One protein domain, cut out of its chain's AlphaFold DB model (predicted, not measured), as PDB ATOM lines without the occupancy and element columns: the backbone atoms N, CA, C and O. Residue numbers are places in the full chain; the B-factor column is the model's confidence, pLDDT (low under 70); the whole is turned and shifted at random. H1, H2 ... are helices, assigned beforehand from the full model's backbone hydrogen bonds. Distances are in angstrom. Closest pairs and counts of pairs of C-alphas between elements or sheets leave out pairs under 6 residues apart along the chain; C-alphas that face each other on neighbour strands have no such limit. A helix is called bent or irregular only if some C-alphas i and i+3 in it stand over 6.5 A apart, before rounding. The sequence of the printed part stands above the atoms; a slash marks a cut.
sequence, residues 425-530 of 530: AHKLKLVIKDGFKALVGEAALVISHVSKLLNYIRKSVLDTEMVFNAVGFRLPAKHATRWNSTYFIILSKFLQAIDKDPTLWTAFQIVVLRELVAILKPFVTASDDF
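This is residues 425 to 530 of the 530 residues of an uncharacterized protein of Daphnia pulex (UniProt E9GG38). A hairpin of two helices, H4 and H5, is crossed by H2, which packs on H5 with its first residues and passes close to H4. H1 and H5 run opposite ways and meet only near the printed part's two ends, while H3 turns off from the far end of H2. The printed part has 106 residues with five named helices, H1 to H5 in order, and no named strand; its class is all helix. It is compact, with a radius of gyration of the C-alphas of 14.0 A and spans of 38 by 29 by 21 A.

H1, residues 425 to 437, begins at C-alpha 425 (132.978, 194.565, 134.378) and is 18.7 A long. H2, residues 442 to 459, measures 25.8 A, and H3, residues 461 to 471, 15.4 A. H4, residues 486 to 498, measures 18.1 A. H5, residues 507 to 528, measures 31.6 A and ends at C-alpha 528 (137.351, 202.162, 131.883). H5 has a kink of 31 degrees near residue 522 and is irregular, only just: C-alphas 519 and 522 are 6.9 A apart.

H5 is the hub. H4 and H5 form a helical hairpin and touch at a steep tilt of 39 degrees, opposite ways; their closest C-alphas, of Phe 488 and Val 517, are 5.9 A apart. H2 touches H5 with residues 442 to 446 alone, about perpendicular at 80 degrees, closest at Ala 443 and Val 512, C-alphas 6.3 A apart. H1 and H5 only just touch, with 3 pairs of C-alphas within 8 A, closest at Ala 425 and Ser 527, 6.2 A. H2 and H3 touch only at the corner, and only just, with 3 such pairs; the closest C-alphas, of Ile 457 and Asp 463, are 5.3 A apart. H3 and H5 are apart. Every O i to N i+4 pair is within hydrogen-bond range in H1, H2, H3 and H4; in H5 16 of 18 are.

The farthest C-alphas, of Thr 503 and Phe 530, are 38.8 A apart. The printed part has no cut. The link from H3 to H4, residues 472 to 485, is long. The model's pLDDT is under 70 at residues 476 to 486, 503 to 504 and 527 to 530.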
ATOM      1  N   ALA A 425     131.864 194.105 133.557       79.19
ATOM      2  CA  ALA A 425     132.978 194.565 134.378       79.19
ATOM      3  C   ALA A 425     133.386 193.540 135.455       79.19
ATOM      4  O   ALA A 425     134.564 193.213 135.621       79.19
ATOM      5  N   HIS A 426     132.402 192.971 136.158       76.88
ATOM      6  CA  HIS A 426     132.653 191.931 137.152       76.88
ATOM      7  C   HIS A 426     133.169 190.638 136.504       76.88
ATOM      8  O   HIS A 426     134.132 190.058 136.999       76.88
ATOM      9  N   LYS A 427     132.594 190.211 135.373       82.62
ATOM     10  CA  LYS A 427     133.083 189.039 134.627       82.62
ATOM     11  C   LYS A 427     134.521 189.220 134.153       82.62
ATOM     12  O   LYS A 427     135.339 188.330 134.355       82.62
ATOM     13  N   LEU A 428     134.857 190.384 133.598       83.19
ATOM     14  CA  LEU A 428     136.216 190.698 133.159       83.19
ATOM     15  C   LEU A 428     137.208 190.625 134.327       83.19
ATOM     16  O   LEU A 428     138.295 190.066 134.196       83.19
ATOM     17  N   LYS A 429     136.809 191.122 135.504       78.69
ATOM     18  CA  LYS A 429     137.587 190.987 136.739       78.69
ATOM     19  C   LYS A 429     137.813 189.520 137.124       78.69
ATOM     20  O   LYS A 429     138.927 189.185 137.526       78.69
ATOM     21  N   LEU A 430     136.783 188.674 137.048       81.75
ATOM     22  CA  LEU A 430     136.905 187.244 137.357       81.75
ATOM     23  C   LEU A 430     137.875 186.556 136.393       81.75
ATOM     24  O   LEU A 430     138.812 185.921 136.858       81.75
ATOM     25  N   VAL A 431     137.759 186.813 135.087       85.69
ATOM     26  CA  VAL A 431     138.681 186.275 134.068       85.69
ATOM     27  C   VAL A 431     140.135 186.634 134.374       85.69
ATOM     28  O   VAL A 431     141.009 185.774 134.323       85.69
ATOM     29  N   ILE A 432     140.413 187.888 134.743       84.06
ATOM     30  CA  ILE A 432     141.773 188.307 135.120       84.06
ATOM     31  C   ILE A 432     142.231 187.570 136.384       84.06
ATOM     32  O   ILE A 432     143.365 187.100 136.441       84.06
ATOM     33  N   LYS A 433     141.366 187.457 137.400       81.75
ATOM     34  CA  LYS A 433     141.675 186.747 138.652       81.75
ATOM     35  C   LYS A 433     142.012 185.278 138.385       81.75
ATOM     36  O   LYS A 433     143.002 184.793 138.927       81.75
ATOM     37  N   ASP A 434     141.225 184.607 137.557       84.50
ATOM     38  CA  ASP A 434     141.425 183.203 137.208       84.50
ATOM     39  C   ASP A 434     142.679 183.027 136.349       84.50
ATOM     40  O   ASP A 434     143.470 182.121 136.599       84.50
ATOM     41  N   GLY A 435     142.954 183.970 135.442       87.00
ATOM     42  CA  GLY A 435     144.218 184.037 134.709       87.00
ATOM     43  C   GLY A 435     145.435 184.126 135.634       87.00
ATOM     44  O   GLY A 435     146.401 183.399 135.433       87.00
ATOM     45  N   PHE A 436     145.376 184.948 136.690       84.56
ATOM     46  CA  PHE A 436     146.438 185.014 137.703       84.56
ATOM     47  C   PHE A 436     146.587 183.718 138.508       84.56
ATOM     48  O   PHE A 436     147.712 183.352 138.837       84.56
ATOM     49  N   LYS A 437     145.483 183.031 138.827       84.69
ATOM     50  CA  LYS A 437     145.518 181.726 139.511       84.69
ATOM     51  C   LYS A 437     146.127 180.630 138.637       84.69
ATOM     52  O   LYS A 437     146.783 179.741 139.158       84.69
ATOM     53  N   ALA A 438     145.907 180.706 137.327       88.81
ATOM     54  CA  ALA A 438     146.427 179.754 136.355       88.81
ATOM     55  C   ALA A 438     147.883 180.033 135.930       88.81
ATOM     56  O   ALA A 438     148.433 179.281 135.127       88.81
ATOM     57  N   LEU A 439     148.518 181.105 136.427       88.12
ATOM     58  CA  LEU A 439     149.924 181.379 136.129       88.12
ATOM     59  C   LEU A 439     150.822 180.273 136.688       88.12
ATOM     60  O   LEU A 439     150.676 179.841 137.828       88.12
ATOM     61  N   VAL A 440     151.820 179.892 135.895       88.62
ATOM     62  CA  VAL A 440     152.848 178.909 136.254       88.62
ATOM     63  C   VAL A 440     154.243 179.442 135.916       88.62
ATOM     64  O   VAL A 440     154.385 180.426 135.183       88.62
ATOM     65  N   GLY A 441     155.284 178.803 136.453       90.94
ATOM     66  CA  GLY A 441     156.681 179.154 136.179       90.94
ATOM     67  C   GLY A 441     157.072 180.553 136.672       90.94
ATOM     68  O   GLY A 441     156.578 181.028 137.697       90.94
ATOM     69  N   GLU A 442     157.955 181.229 135.930       86.75
ATOM     70  CA  GLU A 442     158.528 182.517 136.352       86.75
ATOM     71  C   GLU A 442     157.470 183.612 136.548       86.75
ATOM     72  O   GLU A 442     157.578 184.429 137.460       86.75
ATOM     73  N   ALA A 443     156.409 183.627 135.735       86.81
ATOM     74  CA  ALA A 443     155.349 184.625 135.857       86.81
ATOM     75  C   ALA A 443     154.640 184.545 137.221       86.81
ATOM     76  O   ALA A 443     154.375 185.577 137.841       86.81
ATOM     77  N   ALA A 444     154.387 183.332 137.723       88.38
ATOM     78  CA  ALA A 444     153.812 183.129 139.051       88.38
ATOM     79  C   ALA A 444     154.779 183.574 140.162       88.38
ATOM     80  O   ALA A 444     154.366 184.251 141.109       88.38
ATOM     81  N   LEU A 445     156.074 183.263 140.019       86.62
ATOM     82  CA  LEU A 445     157.117 183.672 140.966       86.62
ATOM     83  C   LEU A 445     157.245 185.195 141.048       86.62
ATOM     84  O   LEU A 445     157.226 185.752 142.145       86.62
ATOM     85  N   VAL A 446     157.277 185.881 139.903       87.75
ATOM     86  CA  VAL A 446     157.313 187.347 139.821       87.75
ATOM     87  C   VAL A 446     156.123 187.959 140.554       87.75
ATOM     88  O   VAL A 446     156.308 188.827 141.406       87.75
ATOM     89  N   ILE A 447     154.900 187.484 140.299       86.12
ATOM     90  CA  ILE A 447     153.699 187.996 140.976       86.12
ATOM     91  C   ILE A 447     153.740 187.738 142.485       86.12
ATOM     92  O   ILE A 447     153.395 188.632 143.268       86.12
ATOM     93  N   SER A 448     154.202 186.561 142.906       85.00
ATOM     94  CA  SER A 448     154.377 186.213 144.318       85.00
ATOM     95  C   SER A 448     155.400 187.128 145.001       85.00
ATOM     96  O   SER A 448     155.106 187.714 146.046       85.00
ATOM     97  N   HIS A 449     156.559 187.352 144.376       82.75
ATOM     98  CA  HIS A 449     157.613 188.234 144.880       82.75
ATOM     99  C   HIS A 449     157.140 189.682 145.017       82.75
ATOM    100  O   HIS A 449     157.288 190.273 146.090       82.75
ATOM    101  N   VAL A 450     156.505 190.238 143.975       83.75
ATOM    102  CA  VAL A 450     155.923 191.588 144.041       83.75
ATOM    103  C   VAL A 450     154.907 191.679 145.181       83.75
ATOM    104  O   VAL A 450     154.930 192.633 145.958       83.75
ATOM    105  N   SER A 451     154.032 190.681 145.328       81.75
ATOM    106  CA  SER A 451     152.998 190.689 146.369       81.75
ATOM    107  C   SER A 451     153.585 190.648 147.781       81.75
ATOM    108  O   SER A 451     153.177 191.445 148.628       81.75
ATOM    109  N   LYS A 452     154.562 189.765 148.032       81.44
ATOM    110  CA  LYS A 452     155.231 189.634 149.336       81.44
ATOM    111  C   LYS A 452     155.951 190.924 149.720       81.44
ATOM    112  O   LYS A 452     155.737 191.443 150.813       81.44
ATOM    113  N   LEU A 453     156.724 191.488 148.794       79.06
ATOM    114  CA  LEU A 453     157.473 192.719 149.031       79.06
ATOM    115  C   LEU A 453     156.545 193.904 149.324       79.06
ATOM    116  O   LEU A 453     156.774 194.666 150.259       79.06
ATOM    117  N   LEU A 454     155.456 194.039 148.567       78.44
ATOM    118  CA  LEU A 454     154.470 195.085 148.823       78.44
ATOM    119  C   LEU A 454     153.780 194.923 150.174       78.44
ATOM    120  O   LEU A 454     153.487 195.923 150.822       78.44
ATOM    121  N   ASN A 455     153.493 193.693 150.594       78.94
ATOM    122  CA  ASN A 455     152.919 193.444 151.911       78.94
ATOM    123  C   ASN A 455     153.906 193.800 153.026       78.94
ATOM    124  O   ASN A 455     153.496 194.444 153.989       78.94
ATOM    125  N   TYR A 456     155.190 193.475 152.861       78.62
ATOM    126  CA  TYR A 456     156.246 193.874 153.792       78.62
ATOM    127  C   TYR A 456     156.347 195.402 153.918       78.62
ATOM    128  O   TYR A 456     156.164 195.939 155.009       78.62
ATOM    129  N   ILE A 457     156.517 196.114 152.793       77.31
ATOM    130  CA  ILE A 457     156.634 197.584 152.774       77.31
ATOM    131  C   ILE A 457     155.427 198.227 153.461       77.31
ATOM    132  O   ILE A 457     155.581 199.168 154.228       77.31
ATOM    133  N   ARG A 458     154.215 197.709 153.228       74.69
ATOM    134  CA  ARG A 458     152.982 198.257 153.816       74.69
ATOM    135  C   ARG A 458     152.848 198.019 155.319       74.69
ATOM    136  O   ARG A 458     152.182 198.816 155.971       74.69
ATOM    137  N   LYS A 459     153.425 196.940 155.861       79.19
ATOM    138  CA  LYS A 459     153.422 196.668 157.311       79.19
ATOM    139  C   LYS A 459     154.377 197.608 158.069       79.19
ATOM    140  O   LYS A 459     154.242 197.749 159.280       79.19
ATOM    141  N   SER A 460     155.286 198.294 157.368       79.19
ATOM    142  CA  SER A 460     156.301 199.178 157.947       79.19
ATOM    143  C   SER A 460     156.127 200.635 157.500       79.19
ATOM    144  O   SER A 460     156.241 200.985 156.322       79.19
ATOM    145  N   VAL A 461     155.868 201.525 158.464       79.69
ATOM    146  CA  VAL A 461     155.765 202.976 158.212       79.69
ATOM    147  C   VAL A 461     157.097 203.526 157.696       79.69
ATOM    148  O   VAL A 461     157.108 204.293 156.733       79.69
ATOM    149  N   LEU A 462     158.204 203.062 158.285       76.88
ATOM    150  CA  LEU A 462     159.562 203.455 157.916       76.88
ATOM    151  C   LEU A 462     159.894 203.041 156.480       76.88
ATOM    152  O   LEU A 462     160.374 203.862 155.703       76.88
ATOM    153  N   ASP A 463     159.579 201.805 156.088       74.69
ATOM    154  CA  ASP A 463     159.868 201.330 154.729       74.69
ATOM    155  C   ASP A 463     158.976 202.013 153.694       74.69
ATOM    156  O   ASP A 463     159.431 202.359 152.602       74.69
ATOM    157  N   THR A 464     157.716 202.287 154.040       77.62
ATOM    158  CA  THR A 464     156.823 203.062 153.171       77.62
ATOM    159  C   THR A 464     157.368 204.474 152.927       77.62
ATOM    160  O   THR A 464     157.293 204.981 151.804       77.62
ATOM    161  N   GLU A 465     157.902 205.128 153.959       78.44
ATOM    162  CA  GLU A 465     158.499 206.462 153.858       78.44
ATOM    163  C   GLU A 465     159.823 206.447 153.089       78.44
ATOM    164  O   GLU A 465     160.034 207.275 152.205       78.44
ATOM    165  N   MET A 466     160.674 205.450 153.330       75.44
ATOM    166  CA  MET A 466     161.914 205.256 152.582       75.44
ATOM    167  C   MET A 466     161.663 205.045 151.084       75.44
ATOM    168  O   MET A 466     162.312 205.685 150.254       75.44
ATOM    169  N   VAL A 467     160.686 204.207 150.725       77.38
ATOM    170  CA  VAL A 467     160.274 204.019 149.326       77.38
ATOM    171  C   VAL A 467     159.752 205.333 148.749       77.38
ATOM    172  O   VAL A 467     160.166 205.720 147.659       77.38
ATOM    173  N   PHE A 468     158.906 206.068 149.478       79.75
ATOM    174  CA  PHE A 468     158.407 207.368 149.023       79.75
ATOM    175  C   PHE A 468     159.541 208.364 148.750       79.75
ATOM    176  O   PHE A 468     159.544 208.991 147.694       79.75
ATOM    177  N   ASN A 469     160.523 208.463 149.643       77.69
ATOM    178  CA  ASN A 469     161.659 209.369 149.482       77.69
ATOM    179  C   ASN A 469     162.547 208.983 148.290       77.69
ATOM    180  O   ASN A 469     163.116 209.850 147.632       77.69
ATOM    181  N   ALA A 470     162.636 207.692 147.970       73.69
ATOM    182  CA  ALA A 470     163.454 207.206 146.868       73.69
ATOM    183  C   ALA A 470     162.767 207.290 145.499       73.69
ATOM    184  O   ALA A 470     163.378 207.707 144.513       73.69
ATOM    185  N   VAL A 471     161.494 206.889 145.410       76.19
ATOM    186  CA  VAL A 471     160.764 206.848 144.133       76.19
ATOM    187  C   VAL A 471     159.830 208.041 143.930       76.19
ATOM    188  O   VAL A 471     159.344 208.241 142.819       76.19
ATOM    189  N   GLY A 472     159.605 208.879 144.941       75.56
ATOM    190  CA  GLY A 472     158.764 210.080 144.873       75.56
ATOM    191  C   GLY A 472     157.256 209.808 144.870       75.56
ATOM    192  O   GLY A 472     156.463 210.715 144.624       75.56
ATOM    193  N   PHE A 473     156.830 208.563 145.093       80.06
ATOM    194  CA  PHE A 473     155.419 208.183 145.176       80.06
ATOM    195  C   PHE A 473     155.220 206.985 146.104       80.06
ATOM    196  O   PHE A 473     156.122 206.180 146.314       80.06
ATOM    197  N   ARG A 474     154.013 206.852 146.667       79.12
ATOM    198  CA  ARG A 474     153.647 205.688 147.484       79.12
ATOM    199  C   ARG A 474     153.151 204.562 146.588       79.12
ATOM    200  O   ARG A 474     152.399 204.804 145.641       79.12
ATOM    201  N   LEU A 475     153.551 203.332 146.902       75.62
ATOM    202  CA  LEU A 475     153.026 202.160 146.214       75.62
ATOM    203  C   LEU A 475     151.551 201.958 146.615       75.62
ATOM    204  O   LEU A 475     151.222 202.000 147.802       75.62
ATOM    205  N   PRO A 476     150.646 201.779 145.641       66.88
ATOM    206  CA  PRO A 476     149.210 201.717 145.890       66.88
ATOM    207  C   PRO A 476     148.852 200.482 146.720       66.88
ATOM    208  O   PRO A 476     149.448 199.416 146.549       66.88
ATOM    209  N   ALA A 477     147.876 200.606 147.622       60.94
ATOM    210  CA  ALA A 477     147.375 199.478 148.403       60.94
ATOM    211  C   ALA A 477     146.476 198.565 147.552       60.94
ATOM    212  O   ALA A 477     145.840 199.006 146.591       60.94
ATOM    213  N   LYS A 478     146.389 197.279 147.924       56.53
ATOM    214  CA  LYS A 478     145.417 196.351 147.332       56.53
ATOM    215  C   LYS A 478     144.013 196.792 147.761       56.53
ATOM    216  O   LYS A 478     143.571 196.487 148.864       56.53
ATOM    217  N   HIS A 479     143.317 197.546 146.917       49.47
ATOM    218  CA  HIS A 479     141.947 197.978 147.191       49.47
ATOM    219  C   HIS A 479     140.951 196.947 146.648       49.47
ATOM    220  O   HIS A 479     140.805 196.801 145.439       49.47
ATOM    221  N   ALA A 480     140.253 196.239 147.543       43.12
ATOM    222  CA  ALA A 480     139.299 195.181 147.184       43.12
ATOM    223  C   ALA A 480     138.085 195.676 146.363       43.12
ATOM    224  O   ALA A 480     137.457 194.888 145.655       43.12
ATOM    225  N   THR A 481     137.764 196.973 146.437       44.12
ATOM    226  CA  THR A 481     136.496 197.560 145.968       44.12
ATOM    227  C   THR A 481     136.577 198.378 144.676       44.12
ATOM    228  O   THR A 481     135.545 198.851 144.211       44.12
ATOM    229  N   ARG A 482     137.755 198.560 144.059       45.56
ATOM    230  CA  ARG A 482     137.883 199.324 142.802       45.56
ATOM    231  C   ARG A 482     138.811 198.594 141.829       45.56
ATOM    232  O   ARG A 482     139.992 198.415 142.106       45.56
ATOM    233  N   TRP A 483     138.229 198.101 140.740       54.81
ATOM    234  CA  TRP A 483     138.721 196.963 139.959       54.81
ATOM    235  C   TRP A 483     139.599 197.335 138.754       54.81
ATOM    236  O   TRP A 483     140.384 196.489 138.336       54.81
ATOM    237  N   ASN A 484     139.572 198.586 138.279       49.38
ATOM    238  CA  ASN A 484     140.239 199.022 137.035       49.38
ATOM    239  C   ASN A 484     141.769 198.957 137.060       49.38
ATOM    240  O   ASN A 484     142.397 199.381 136.099       49.38
ATOM    241  N   SER A 485     142.388 198.444 138.130       55.97
ATOM    242  CA  SER A 485     143.553 197.552 138.040       55.97
ATOM    243  C   SER A 485     144.274 197.427 139.371       55.97
ATOM    244  O   SER A 485     145.340 197.998 139.564       55.97
ATOM    245  N   THR A 486     143.777 196.619 140.307       60.41
ATOM    246  CA  THR A 486     144.617 196.324 141.476       60.41
ATOM    247  C   THR A 486     145.939 195.703 141.026       60.41
ATOM    248  O   THR A 486     146.981 196.160 141.459       60.41
ATOM    249  N   TYR A 487     145.917 194.764 140.075       71.25
ATOM    250  CA  TYR A 487     147.141 194.184 139.525       71.25
ATOM    251  C   TYR A 487     147.887 195.145 138.600       71.25
ATOM    252  O   TYR A 487     149.039 195.439 138.875       71.25
ATOM    253  N   PHE A 488     147.266 195.700 137.556       75.12
ATOM    254  CA  PHE A 488     148.006 196.584 136.645       75.12
ATOM    255  C   PHE A 488     148.519 197.878 137.303       75.12
ATOM    256  O   PHE A 488     149.682 198.194 137.087       75.12
ATOM    257  N   ILE A 489     147.770 198.592 138.157       74.19
ATOM    258  CA  ILE A 489     148.316 199.760 138.879       74.19
ATOM    259  C   ILE A 489     149.449 199.331 139.817       74.19
ATOM    260  O   ILE A 489     150.470 200.013 139.860       74.19
ATOM    261  N   ILE A 490     149.307 198.213 140.540       76.56
ATOM    262  CA  ILE A 490     150.375 197.710 141.414       76.56
ATOM    263  C   ILE A 490     151.624 197.365 140.601       76.56
ATOM    264  O   ILE A 490     152.691 197.893 140.892       76.56
ATOM    265  N   LEU A 491     151.492 196.524 139.578       83.75
ATOM    266  CA  LEU A 491     152.607 196.052 138.760       83.75
ATOM    267  C   LEU A 491     153.234 197.197 137.960       83.75
ATOM    268  O   LEU A 491     154.451 197.288 137.895       83.75
ATOM    269  N   SER A 492     152.435 198.125 137.429       83.19
ATOM    270  CA  SER A 492     152.920 199.318 136.721       83.19
ATOM    271  C   SER A 492     153.675 200.270 137.649       83.19
ATOM    272  O   SER A 492     154.730 200.782 137.284       83.19
ATOM    273  N   LYS A 493     153.170 200.506 138.869       81.25
ATOM    274  CA  LYS A 493     153.856 201.351 139.859       81.25
ATOM    275  C   LYS A 493     155.106 200.690 140.412       81.25
ATOM    276  O   LYS A 493     156.092 201.379 140.653       81.25
ATOM    277  N   PHE A 494     155.073 199.374 140.580       83.88
ATOM    278  CA  PHE A 494     156.239 198.601 140.966       83.88
ATOM    279  C   PHE A 494     157.301 198.626 139.861       83.88
ATOM    280  O   PHE A 494     158.452 198.935 140.134       83.88
ATOM    281  N   LEU A 495     156.908 198.446 138.599       86.69
ATOM    282  CA  LEU A 495     157.802 198.577 137.450       86.69
ATOM    283  C   LEU A 495     158.419 199.985 137.354       86.69
ATOM    284  O   LEU A 495     159.625 200.097 137.191       86.69
ATOM    285  N   GLN A 496     157.633 201.052 137.562       85.25
ATOM    286  CA  GLN A 496     158.147 202.432 137.643       85.25
ATOM    287  C   GLN A 496     159.180 202.619 138.765       85.25
ATOM    288  O   GLN A 496     160.065 203.465 138.646       85.25
ATOM    289  N   ALA A 497     159.056 201.876 139.869       81.25
ATOM    290  CA  ALA A 497     160.040 201.882 140.945       81.25
ATOM    291  C   ALA A 497     161.318 201.125 140.542       81.25
ATOM    292  O   ALA A 497     162.409 201.634 140.784       81.25
ATOM    293  N   ILE A 498     161.197 199.972 139.871       82.81
ATOM    294  CA  ILE A 498     162.351 199.217 139.350       82.81
ATOM    295  C   ILE A 498     163.082 199.991 138.250       82.81
ATOM    296  O   ILE A 498     164.303 199.977 138.218       82.81
ATOM    297  N   ASP A 499     162.387 200.715 137.371       83.00
ATOM    298  CA  ASP A 499     163.048 201.504 136.321       83.00
ATOM    299  C   ASP A 499     163.982 202.587 136.908       83.00
ATOM    300  O   ASP A 499     164.909 203.034 136.234       83.00
ATOM    301  N   LYS A 500     163.778 202.989 138.174       79.12
ATOM    302  CA  LYS A 500     164.682 203.890 138.908       79.12
ATOM    303  C   LYS A 500     165.894 203.183 139.518       79.12
ATOM    304  O   LYS A 500     166.915 203.835 139.719       79.12
ATOM    305  N   ASP A 501     165.794 201.886 139.801       72.75
ATOM    306  CA  ASP A 501     166.922 201.043 140.201       72.75
ATOM    307  C   ASP A 501     166.771 199.609 139.654       72.75
ATOM    308  O   ASP A 501     166.231 198.721 140.328       72.75
ATOM    309  N   PRO A 502     167.266 199.355 138.428       71.19
ATOM    310  CA  PRO A 502     167.136 198.054 137.778       71.19
ATOM    311  C   PRO A 502     167.959 196.941 138.435       71.19
ATOM    312  O   PRO A 502     167.822 195.785 138.052       71.19
ATOM    313  N   THR A 503     168.840 197.258 139.393       68.94
ATOM    314  CA  THR A 503     169.782 196.281 139.973       68.94
ATOM    315  C   THR A 503     169.147 195.348 141.001       68.94
ATOM    316  O   THR A 503     169.778 194.392 141.445       68.94
ATOM    317  N   LEU A 504     167.901 195.625 141.380       63.47
ATOM    318  CA  LEU A 504     167.172 194.910 142.422       63.47
ATOM    319  C   LEU A 504     166.610 193.561 141.966       63.47
ATOM    320  O   LEU A 504     166.279 192.729 142.805       63.47
ATOM    321  N   TRP A 505     166.414 193.388 140.662       78.44
ATOM    322  CA  TRP A 505     165.715 192.252 140.068       78.44
ATOM    323  C   TRP A 505     166.528 191.715 138.897       78.44
ATOM    324  O   TRP A 505     167.300 192.446 138.271       78.44
ATOM    325  N   THR A 506     166.364 190.434 138.580       83.88
ATOM    326  CA  THR A 506     167.056 189.876 137.416       83.88
ATOM    327  C   THR A 506     166.491 190.490 136.135       83.88
ATOM    328  O   THR A 506     165.301 190.801 136.044       83.88
ATOM    329  N   ALA A 507     167.333 190.641 135.109       84.69
ATOM    330  CA  ALA A 507     166.894 191.165 133.815       84.69
ATOM    331  C   ALA A 507     165.705 190.367 133.249       84.69
ATOM    332  O   ALA A 507     164.787 190.947 132.674       84.69
ATOM    333  N   PHE A 508     165.692 189.052 133.482       86.75
ATOM    334  CA  PHE A 508     164.600 188.170 133.086       86.75
ATOM    335  C   PHE A 508     163.291 188.497 133.817       86.75
ATOM    336  O   PHE A 508     162.267 188.700 133.171       86.75
ATOM    337  N   GLN A 509     163.318 188.657 135.142       86.44
ATOM    338  CA  GLN A 509     162.123 189.007 135.917       86.44
ATOM    339  C   GLN A 509     161.562 190.384 135.551       86.44
ATOM    340  O   GLN A 509     160.346 190.576 135.537       86.44
ATOM    341  N   ILE A 510     162.432 191.342 135.214       87.75
ATOM    342  CA  ILE A 510     162.017 192.665 134.728       87.75
ATOM    343  C   ILE A 510     161.289 192.543 133.385       87.75
ATOM    344  O   ILE A 510     160.266 193.199 133.184       87.75
ATOM    345  N   VAL A 511     161.781 191.698 132.472       91.19
ATOM    346  CA  VAL A 511     161.113 191.425 131.188       91.19
ATOM    347  C   VAL A 511     159.747 190.779 131.418       91.19
ATOM    348  O   VAL A 511     158.752 191.297 130.914       91.19
ATOM    349  N   VAL A 512     159.667 189.742 132.256       90.38
ATOM    350  CA  VAL A 512     158.399 189.074 132.599       90.38
ATOM    351  C   VAL A 512     157.396 190.059 133.209       90.38
ATOM    352  O   VAL A 512     156.230 190.096 132.817       90.38
ATOM    353  N   LEU A 513     157.836 190.926 134.127       89.38
ATOM    354  CA  LEU A 513     156.980 191.960 134.714       89.38
ATOM    355  C   LEU A 513     156.461 192.952 133.659       89.38
ATOM    356  O   LEU A 513     155.290 193.337 133.697       89.38
ATOM    357  N   ARG A 514     157.309 193.365 132.708       91.19
ATOM    358  CA  ARG A 514     156.918 194.252 131.600       91.19
ATOM    359  C   ARG A 514     155.875 193.604 130.696       91.19
ATOM    360  O   ARG A 514     154.903 194.268 130.338       91.19
ATOM    361  N   GLU A 515     156.042 192.326 130.371       92.75
ATOM    362  CA  GLU A 515     155.077 191.563 129.575       92.75
ATOM    363  C   GLU A 515     153.730 191.434 130.293       92.75
ATOM    364  O   GLU A 515     152.694 191.734 129.703       92.75
ATOM    365  N   LEU A 516     153.731 191.109 131.589       89.12
ATOM    366  CA  LEU A 516     152.509 191.051 132.398       89.12
ATOM    367  C   LEU A 516     151.770 192.399 132.414       89.12
ATOM    368  O   LEU A 516     150.553 192.448 132.231       89.12
ATOM    369  N   VAL A 517     152.490 193.513 132.579       89.06
ATOM    370  CA  VAL A 517     151.896 194.861 132.506       89.06
ATOM    371  C   VAL A 517     151.331 195.147 131.110       89.06
ATOM    372  O   VAL A 517     150.246 195.723 131.001       89.06
ATOM    373  N   ALA A 518     152.024 194.736 130.045       90.44
ATOM    374  CA  ALA A 518     151.561 194.911 128.671       90.44
ATOM    375  C   ALA A 518     150.282 194.108 128.380       90.44
ATOM    376  O   ALA A 518     149.352 194.657 127.788       90.44
ATOM    377  N   ILE A 519     150.197 192.862 128.860       90.06
ATOM    378  CA  ILE A 519     149.022 191.987 128.719       90.06
ATOM    379  C   ILE A 519     147.808 192.573 129.440       90.06
ATOM    380  O   ILE A 519     146.699 192.522 128.916       90.06
ATOM    381  N   LEU A 520     147.995 193.160 130.625       86.38
ATOM    382  CA  LEU A 520     146.889 193.710 131.415       86.38
ATOM    383  C   LEU A 520     146.375 195.060 130.899       86.38
ATOM    384  O   LEU A 520     145.238 195.430 131.185       86.38
ATOM    385  N   LYS A 521     147.186 195.807 130.146       85.62
ATOM    386  CA  LYS A 521     146.838 197.138 129.630       85.62
ATOM    387  C   LYS A 521     145.504 197.193 128.856       85.62
ATOM    388  O   LYS A 521     144.696 198.056 129.197       85.62
ATOM    389  N   PRO A 522     145.216 196.316 127.871       86.38
ATOM    390  CA  PRO A 522     143.930 196.331 127.166       86.38
ATOM    391  C   PRO A 522     142.735 196.062 128.087       86.38
ATOM    392  O   PRO A 522     141.667 196.622 127.865       86.38
ATOM    393  N   PHE A 523     142.908 195.267 129.147       81.38
ATOM    394  CA  PHE A 523     141.843 195.014 130.119       81.38
ATOM    395  C   PHE A 523     141.500 196.256 130.944       81.38
ATOM    396  O   PHE A 523     140.341 196.436 131.304       81.38
ATOM    397  N   VAL A 524     142.482 197.125 131.211       77.31
ATOM    398  CA  VAL A 524     142.240 198.422 131.860       77.31
ATOM    399  C   VAL A 524     141.415 199.325 130.955       77.31
ATOM    400  O   VAL A 524     140.400 199.852 131.394       77.31
ATOM    401  N   THR A 525     141.790 199.433 129.680       77.88
ATOM    402  CA  THR A 525     141.017 200.205 128.697       77.88
ATOM    403  C   THR A 525     139.589 199.677 128.583       77.88
ATOM    404  O   THR A 525     138.649 200.442 128.747       77.88
ATOM    405  N   ALA A 526     139.424 198.360 128.431       78.00
ATOM    406  CA  ALA A 526     138.104 197.740 128.394       78.00
ATOM    407  C   ALA A 526     137.310 197.973 129.688       78.00
ATOM    408  O   ALA A 526     136.094 198.083 129.632       78.00
ATOM    409  N   SER A 527     137.970 198.050 130.852       69.88
ATOM    410  CA  SER A 527     137.306 198.327 132.129       69.88
ATOM    411  C   SER A 527     136.881 199.777 132.327       69.88
ATOM    412  O   SER A 527     135.877 200.018 132.989       69.88
ATOM    413  N   ASP A 528     137.643 200.729 131.786       67.50
ATOM    414  CA  ASP A 528     137.351 202.162 131.883       67.50
ATOM    415  C   ASP A 528     136.177 202.574 130.971       67.50
ATOM    416  O   ASP A 528     135.544 203.600 131.220       67.50
ATOM    417  N   ASP A 529     135.869 201.765 129.951       64.38
ATOM    418  CA  ASP A 529     134.746 201.971 129.030       64.38
ATOM    419  C   ASP A 529     133.372 201.552 129.615       64.38
ATOM    420  O   ASP A 529     132.334 201.869 129.020       64.38
ATOM    421  N   PHE A 530     133.346 200.860 130.765       56.94
ATOM    422  CA  PHE A 530     132.129 200.480 131.510       56.94
ATOM    423  C   PHE A 530     131.884 201.398 132.711       56.94
ATOM    424  O   PHE A 530     130.695 201.726 132.948       56.94
TER     425      PHE A 530